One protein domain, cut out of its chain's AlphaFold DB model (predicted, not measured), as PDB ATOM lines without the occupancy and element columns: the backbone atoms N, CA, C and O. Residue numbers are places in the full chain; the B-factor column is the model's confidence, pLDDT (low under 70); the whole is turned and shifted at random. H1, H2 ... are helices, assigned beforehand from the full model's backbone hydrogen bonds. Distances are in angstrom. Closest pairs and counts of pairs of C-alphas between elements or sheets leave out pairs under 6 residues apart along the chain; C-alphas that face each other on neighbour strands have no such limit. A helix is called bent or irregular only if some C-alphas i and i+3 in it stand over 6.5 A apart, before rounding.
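What this domain is: This is residues 12 to 67 of the 127 residues of an uncharacterized protein of Gemmatimonadetes bacterium (UniProt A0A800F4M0). A long straight helix, H1, sticks out as a free arm, and at its far end a short linker leads to a small helical hairpin, H2 and H3, set crosswise to the arm. H1 has no contact with the hairpin, and residues 60 to 67, of which 60 to 66 belong to H3, also stand free. The printed part has 56 residues with three named helices, in the order H1, H2, H3, and no named strand; the class is all helix. The whole is extended, with a radius of gyration of the C-alphas of 17.6 A, and flat, spanning 52 by 30 by 12 A.

Where its parts are: Find C-alpha 12 at (-34.259, -24.793, -40.166); from there H1, the longest helix with residues 12 to 31, runs 27.7 A to C-alpha 31 at (-37.115, 2.315, -35.054). Watch y rise along it while x and z change far less. Next look at residues 38 to 47, where you find H2, 14.4 A from first to last C-alpha. H3 holds residues 52 to 66 and runs 21.6 A, ending at C-alpha 66 at (-38.405, 24.941, -39.583); along it x falls from the -17.471 of C-alpha 52. No helix is bent.

How they stand to each other: Begin at H1, which touches no helix: it is apart from H2 and apart from H3. Six residues then make a short link to H2. From H2 a tight link of 4 residues leads to H3, and these two form a helical hairpin. H2 and H3 touch, with 6 pairs of C-alphas within 8 A; look at the C-alphas of Gln 42 and Pro 52, the closest pair, 5.1 A apart. H3 touches H2 with residues 52 to 55 alone. Their lines stand at a steep tilt of 44 degrees, and they run opposite ways. Their centres are 13.8 A apart. In H1, H2 and H3 every O i to N i+4 pair is within hydrogen-bond range.

The domain as a whole: The two C-alphas farthest apart are those of Arg 12 and Thr 64, at 53.2 A. Residues 12 to 37, of which 12 to 31 belong to H1, stand free, as do residues 60 to 67, of which 60 to 66 belong to H3. The printed part has no cut, and neither link is long. Read the B-factor column for the model's confidence: the mean pLDDT of the printed part is 78.5, and it is under 70 at residues 26 to 34 and 64 to 67.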
ATOM      1  N   ARG A  12     -33.006 -25.552 -40.191       83.00
ATOM      2  CA  ARG A  12     -34.259 -24.793 -40.166       83.00
ATOM      3  C   ARG A  12     -34.336 -23.788 -39.012       83.00
ATOM      4  O   ARG A  12     -34.870 -22.690 -39.182       83.00
ATOM      5  N   GLU A  13     -33.836 -24.154 -37.837       86.19
ATOM      6  CA  GLU A  13     -33.795 -23.262 -36.675       86.19
ATOM      7  C   GLU A  13     -32.759 -22.159 -36.870       86.19
ATOM      8  O   GLU A  13     -33.053 -21.006 -36.568       86.19
ATOM      9  N   VAL A  14     -31.601 -22.473 -37.460       89.19
ATOM     10  CA  VAL A  14     -30.583 -21.471 -37.815       89.19
ATOM     11  C   VAL A  14     -31.155 -20.440 -38.787       89.19
ATOM     12  O   VAL A  14     -31.057 -19.242 -38.528       89.19
ATOM     13  N   ALA A  15     -31.834 -20.882 -39.849       90.56
ATOM     14  CA  ALA A  15     -32.493 -19.979 -40.794       90.56
ATOM     15  C   ALA A  15     -33.545 -19.087 -40.109       90.56
ATOM     16  O   ALA A  15     -33.666 -17.900 -40.411       90.56
ATOM     17  N   THR A  16     -34.279 -19.641 -39.139       92.88
ATOM     18  CA  THR A  16     -35.286 -18.897 -38.370       92.88
ATOM     19  C   THR A  16     -34.648 -17.856 -37.448       92.88
ATOM     20  O   THR A  16     -35.164 -16.747 -37.337       92.88
ATOM     21  N   VAL A  17     -33.534 -18.195 -36.795       91.12
ATOM     22  CA  VAL A  17     -32.798 -17.278 -35.914       91.12
ATOM     23  C   VAL A  17     -32.182 -16.135 -36.714       91.12
ATOM     24  O   VAL A  17     -32.369 -14.985 -36.335       91.12
ATOM     25  N   LEU A  18     -31.519 -16.428 -37.836       91.75
ATOM     26  CA  LEU A  18     -30.916 -15.399 -38.691       91.75
ATOM     27  C   LEU A  18     -31.967 -14.451 -39.275       91.75
ATOM     28  O   LEU A  18     -31.771 -13.240 -39.258       91.75
ATOM     29  N   ARG A  19     -33.113 -14.980 -39.720       90.31
ATOM     30  CA  ARG A  19     -34.233 -14.148 -40.176       90.31
ATOM     31  C   ARG A  19     -34.741 -13.227 -39.065       90.31
ATOM     32  O   ARG A  19     -34.925 -12.043 -39.304       90.31
ATOM     33  N   LYS A  20     -34.953 -13.759 -37.856       88.69
ATOM     34  CA  LYS A  20     -35.403 -12.952 -36.711       88.69
ATOM     35  C   LYS A  20     -34.375 -11.902 -36.300       88.69
ATOM     36  O   LYS A  20     -34.771 -10.815 -35.909       88.69
ATOM     37  N   ALA A  21     -33.085 -12.224 -36.374       89.44
ATOM     38  CA  ALA A  21     -32.016 -11.271 -36.101       89.44
ATOM     39  C   ALA A  21     -32.032 -10.114 -37.115       89.44
ATOM     40  O   ALA A  21     -32.057  -8.968 -36.689       89.44
ATOM     41  N   SER A  22     -32.153 -10.409 -38.418       83.00
ATOM     42  CA  SER A  22     -32.322  -9.389 -39.472       83.00
ATOM     43  C   SER A  22     -33.548  -8.516 -39.231       83.00
ATOM     44  O   SER A  22     -33.445  -7.301 -39.266       83.00
ATOM     45  N   GLU A  23     -34.701  -9.117 -38.921       81.38
ATOM     46  CA  GLU A  23     -35.932  -8.366 -38.650       81.38
ATOM     47  C   GLU A  23     -35.785  -7.443 -37.428       81.38
ATOM     48  O   GLU A  23     -36.378  -6.367 -37.403       81.38
ATOM     49  N   ILE A  24     -34.986  -7.835 -36.426       81.69
ATOM     50  CA  ILE A  24     -34.661  -6.986 -35.274       81.69
ATOM     51  C   ILE A  24     -33.693  -5.880 -35.685       81.69
ATOM     52  O   ILE A  24     -33.974  -4.740 -35.362       81.69
ATOM     53  N   GLU A  25     -32.622  -6.157 -36.428       73.62
ATOM     54  CA  GLU A  25     -31.694  -5.120 -36.911       73.62
ATOM     55  C   GLU A  25     -32.377  -4.121 -37.855       73.62
ATOM     56  O   GLU A  25     -32.135  -2.922 -37.771       73.62
ATOM     57  N   GLU A  26     -33.278  -4.580 -38.722       67.44
ATOM     58  CA  GLU A  26     -34.101  -3.730 -39.583       67.44
ATOM     59  C   GLU A  26     -35.128  -2.954 -38.761       67.44
ATOM     60  O   GLU A  26     -35.338  -1.769 -38.999       67.44
ATOM     61  N   SER A  27     -35.752  -3.584 -37.762       63.00
ATOM     62  CA  SER A  27     -36.668  -2.900 -36.854       63.00
ATOM     63  C   SER A  27     -35.939  -1.930 -35.930       63.00
ATOM     64  O   SER A  27     -36.529  -0.920 -35.595       63.00
ATOM     65  N   GLU A  28     -34.700  -2.172 -35.515       61.78
ATOM     66  CA  GLU A  28     -33.886  -1.259 -34.703       61.78
ATOM     67  C   GLU A  28     -33.300  -0.141 -35.571       61.78
ATOM     68  O   GLU A  28     -33.356   1.028 -35.191       61.78
ATOM     69  N   GLY A  29     -32.864  -0.462 -36.790       54.53
ATOM     70  CA  GLY A  29     -32.443   0.499 -37.808       54.53
ATOM     71  C   GLY A  29     -33.587   1.369 -38.339       54.53
ATOM     72  O   GLY A  29     -33.353   2.506 -38.737       54.53
ATOM     73  N   SER A  30     -34.829   0.875 -38.295       52.44
ATOM     74  CA  SER A  30     -36.043   1.592 -38.721       52.44
ATOM     75  C   SER A  30     -36.852   2.171 -37.539       52.44
ATOM     76  O   SER A  30     -37.594   3.135 -37.710       52.44
ATOM     77  N   SER A  31     -36.647   1.677 -36.307       51.72
ATOM     78  CA  SER A  31     -37.115   2.315 -35.054       51.72
ATOM     79  C   SER A  31     -36.190   3.443 -34.592       51.72
ATOM     80  O   SER A  31     -36.527   4.178 -33.662       51.72
ATOM     81  N   GLY A  32     -35.071   3.653 -35.290       51.53
ATOM     82  CA  GLY A  32     -34.279   4.879 -35.293       51.53
ATOM     83  C   GLY A  32     -35.026   6.070 -35.907       51.53
ATOM     84  O   GLY A  32     -34.506   6.764 -36.772       51.53
ATOM     85  N   SER A  33     -36.230   6.379 -35.418       51.25
ATOM     86  CA  SER A  33     -36.794   7.731 -35.541       51.25
ATOM     87  C   SER A  33     -36.051   8.738 -34.638       51.25
ATOM     88  O   SER A  33     -36.467   9.891 -34.520       51.25
ATOM     89  N   GLY A  34     -34.965   8.323 -33.981       60.16
ATOM     90  CA  GLY A  34     -33.928   9.208 -33.471       60.16
ATOM     91  C   GLY A  34     -32.845   9.326 -34.533       60.16
ATOM     92  O   GLY A  34     -32.098   8.378 -34.751       60.16
ATOM     93  N   GLY A  35     -32.792  10.464 -35.224       71.31
ATOM     94  CA  GLY A  35     -31.697  10.758 -36.146       71.31
ATOM     95  C   GLY A  35     -30.331  10.704 -35.453       71.31
ATOM     96  O   GLY A  35     -30.250  10.683 -34.225       71.31
ATOM     97  N   LEU A  36     -29.263  10.703 -36.254       73.25
ATOM     98  CA  LEU A  36     -27.884  10.761 -35.759       73.25
ATOM     99  C   LEU A  36     -27.726  11.876 -34.719       73.25
ATOM    100  O   LEU A  36     -28.220  12.994 -34.918       73.25
ATOM    101  N   SER A  37     -27.025  11.577 -33.624       78.88
ATOM    102  CA  SER A  37     -26.706  12.587 -32.627       78.88
ATOM    103  C   SER A  37     -25.815  13.662 -33.244       78.88
ATOM    104  O   SER A  37     -25.070  13.438 -34.201       78.88
ATOM    105  N   MET A  38     -25.853  14.857 -32.659       82.81
ATOM    106  CA  MET A  38     -24.944  15.934 -33.041       82.81
ATOM    107  C   MET A  38     -23.473  15.540 -32.826       82.81
ATOM    108  O   MET A  38     -22.597  16.079 -33.499       82.81
ATOM    109  N   ASP A  39     -23.190  14.620 -31.901       82.50
ATOM    110  CA  ASP A  39     -21.845  14.078 -31.686       82.50
ATOM    111  C   ASP A  39     -21.430  13.147 -32.838       82.50
ATOM    112  O   ASP A  39     -20.416  13.403 -33.485       82.50
ATOM    113  N   ASP A  40     -22.297  12.196 -33.206       82.94
ATOM    114  CA  ASP A  40     -22.086  11.278 -34.337       82.94
ATOM    115  C   ASP A  40     -21.854  12.042 -35.649       82.94
ATOM    116  O   ASP A  40     -20.931  11.758 -36.411       82.94
ATOM    117  N   LEU A  41     -22.655  13.083 -35.907       85.19
ATOM    118  CA  LEU A  41     -22.498  13.932 -37.090       85.19
ATOM    119  C   LEU A  41     -21.154  14.668 -37.110       85.19
ATOM    120  O   LEU A  41     -20.578  14.882 -38.179       85.19
ATOM    121  N   GLN A  42     -20.650  15.082 -35.949       86.06
ATOM    122  CA  GLN A  42     -19.345  15.727 -35.848       86.06
ATOM    123  C   GLN A  42     -18.198  14.730 -35.990       86.06
ATOM    124  O   GLN A  42     -17.165  15.099 -36.553       86.06
ATOM    125  N   GLU A  43     -18.358  13.504 -35.496       86.94
ATOM    126  CA  GLU A  43     -17.393  12.421 -35.677       86.94
ATOM    127  C   GLU A  43     -17.243  12.082 -37.163       86.94
ATOM    128  O   GLU A  43     -16.142  12.203 -37.707       86.94
ATOM    129  N   ILE A  44     -18.366  11.836 -37.847       86.81
ATOM    130  CA  ILE A  44     -18.411  11.601 -39.297       86.81
ATOM    131  C   ILE A  44     -17.798  12.789 -40.047       86.81
ATOM    132  O   ILE A  44     -16.987  12.609 -40.953       86.81
ATOM    133  N   ALA A  45     -18.128  14.027 -39.655       85.56
ATOM    134  CA  ALA A  45     -17.575  15.225 -40.286       85.56
ATOM    135  C   ALA A  45     -16.048  15.304 -40.171       85.56
ATOM    136  O   ALA A  45     -15.385  15.647 -41.149       85.56
ATOM    137  N   ARG A  46     -15.478  14.961 -39.010       85.56
ATOM    138  CA  ARG A  46     -14.018  14.929 -38.826       85.56
ATOM    139  C   ARG A  46     -13.370  13.875 -39.707       85.56
ATOM    140  O   ARG A  46     -12.324  14.158 -40.286       85.56
ATOM    141  N   GLU A  47     -13.994  12.706 -39.823       89.25
ATOM    142  CA  GLU A  47     -13.506  11.613 -40.662       89.25
ATOM    143  C   GLU A  47     -13.427  12.022 -42.139       89.25
ATOM    144  O   GLU A  47     -12.431  11.757 -42.810       89.25
ATOM    145  N   VAL A  48     -14.415  12.778 -42.627       90.25
ATOM    146  CA  VAL A  48     -14.433  13.281 -44.012       90.25
ATOM    147  C   VAL A  48     -13.699  14.620 -44.205       90.25
ATOM    148  O   VAL A  48     -13.708  15.182 -45.300       90.25
ATOM    149  N   GLY A  49     -13.059  15.159 -43.161       86.06
ATOM    150  CA  GLY A  49     -12.315  16.425 -43.216       86.06
ATOM    151  C   GLY A  49     -13.183  17.691 -43.242       86.06
ATOM    152  O   GLY A  49     -12.697  18.774 -43.573       86.06
ATOM    153  N   ILE A  50     -14.463  17.586 -42.884       86.44
ATOM    154  CA  ILE A  50     -15.371  18.719 -42.695       86.44
ATOM    155  C   ILE A  50     -15.206  19.268 -41.274       86.44
ATOM    156  O   ILE A  50     -15.209  18.543 -40.281       86.44
ATOM    157  N   ALA A  51     -15.096  20.592 -41.155       86.19
ATOM    158  CA  ALA A  51     -15.027  21.235 -39.849       86.19
ATOM    159  C   ALA A  51     -16.336  21.002 -39.057       86.19
ATOM    160  O   ALA A  51     -17.403  21.366 -39.558       86.19
ATOM    161  N   PRO A  52     -16.284  20.528 -37.796       81.69
ATOM    162  CA  PRO A  52     -17.471  20.358 -36.945       81.69
ATOM    163  C   PRO A  52     -18.329  21.629 -36.828       81.69
ATOM    164  O   PRO A  52     -19.555  21.582 -36.811       81.69
ATOM    165  N   ALA A  53     -17.682  22.800 -36.846       80.31
ATOM    166  CA  ALA A  53     -18.356  24.097 -36.832       80.31
ATOM    167  C   ALA A  53     -19.202  24.372 -38.093       80.31
ATOM    168  O   ALA A  53     -20.151  25.153 -38.036       80.31
ATOM    169  N   ALA A  54     -18.875  23.761 -39.237       82.69
ATOM    170  CA  ALA A  54     -19.677  23.862 -40.455       82.69
ATOM    171  C   ALA A  54     -20.978  23.054 -40.335       82.69
ATOM    172  O   ALA A  54     -22.022  23.540 -40.762       82.69
ATOM    173  N   ILE A  55     -20.926  21.884 -39.686       86.00
ATOM    174  CA  ILE A  55     -22.113  21.081 -39.360       86.00
ATOM    175  C   ILE A  55     -23.012  21.840 -38.386       86.00
ATOM    176  O   ILE A  55     -24.196  21.994 -38.659       86.00
ATOM    177  N   ALA A  56     -22.446  22.417 -37.319       85.75
ATOM    178  CA  ALA A  56     -23.211  23.227 -36.367       85.75
ATOM    179  C   ALA A  56     -23.950  24.390 -37.053       85.75
ATOM    180  O   ALA A  56     -25.138  24.589 -36.821       85.75
ATOM    181  N   LYS A  57     -23.288  25.104 -37.976       83.06
ATOM    182  CA  LYS A  57     -23.926  26.161 -38.784       83.06
ATOM    183  C   LYS A  57     -24.987  25.635 -39.755       83.06
ATOM    184  O   LYS A  57     -25.909  26.369 -40.098       83.06
ATOM    185  N   ALA A  58     -24.834  24.417 -40.268       85.44
ATOM    186  CA  ALA A  58     -25.816  23.808 -41.160       85.44
ATOM    187  C   ALA A  58     -27.082  23.396 -40.396       85.44
ATOM    188  O   ALA A  58     -28.183  23.678 -40.865       85.44
ATOM    189  N   VAL A  59     -26.916  22.806 -39.208       86.81
ATOM    190  CA  VAL A  59     -28.016  22.440 -38.305       86.81
ATOM    191  C   VAL A  59     -28.766  23.688 -37.837       86.81
ATOM    192  O   VAL A  59     -29.980  23.747 -37.991       86.81
ATOM    193  N   ASP A  60     -28.052  24.722 -37.387       85.00
ATOM    194  CA  ASP A  60     -28.631  26.012 -36.973       85.00
ATOM    195  C   ASP A  60     -29.491  26.661 -38.076       85.00
ATOM    196  O   ASP A  60     -30.613  27.121 -37.841       85.00
ATOM    197  N   ARG A  61     -29.016  26.620 -39.330       80.81
ATOM    198  CA  ARG A  61     -29.790  27.123 -40.474       80.81
ATOM    199  C   ARG A  61     -31.000  26.258 -40.825       80.81
ATOM    200  O   ARG A  61     -31.984  26.805 -41.322       80.81
ATOM    201  N   LEU A  62     -30.930  24.946 -40.604       81.19
ATOM    202  CA  LEU A  62     -32.054  24.037 -40.826       81.19
ATOM    203  C   LEU A  62     -33.157  24.253 -39.781       81.19
ATOM    204  O   LEU A  62     -34.331  24.308 -40.144       81.19
ATOM    205  N   ASP A  63     -32.769  24.431 -38.519       78.31
ATOM    206  CA  ASP A  63     -33.670  24.701 -37.396       78.31
ATOM    207  C   ASP A  63     -34.423  26.027 -37.607       78.31
ATOM    208  O   ASP A  63     -35.648  26.045 -37.720       78.31
ATOM    209  N   THR A  64     -33.681  27.097 -37.922       69.62
ATOM    210  CA  THR A  64     -34.236  28.423 -38.264       69.62
ATOM    211  C   THR A  64     -35.230  28.386 -39.441       69.62
ATOM    212  O   THR A  64     -36.129  29.225 -39.545       69.62
ATOM    213  N   GLY A  65     -35.062  27.448 -40.380       60.84
ATOM    214  CA  GLY A  65     -35.978  27.250 -41.507       60.84
ATOM    215  C   GLY A  65     -37.280  26.540 -41.124       60.84
ATOM    216  O   GLY A  65     -38.305  26.771 -41.765       60.84
ATOM    217  N   ARG A  66     -37.256  25.712 -40.074       59.81
ATOM    218  CA  ARG A  66     -38.405  24.941 -39.583       59.81
ATOM    219  C   ARG A  66     -39.330  25.791 -38.702       59.81
ATOM    220  O   ARG A  66     -40.547  25.655 -38.820       59.81
ATOM    221  N   ASP A  67     -38.783  26.741 -37.941       57.81
ATOM    222  CA  ASP A  67     -39.562  27.710 -37.146       57.81
ATOM    223  C   ASP A  67     -40.391  28.696 -37.985       57.81
ATOM    224  O   ASP A  67     -41.323  29.329 -37.491       57.81
TER     225      ASP A  67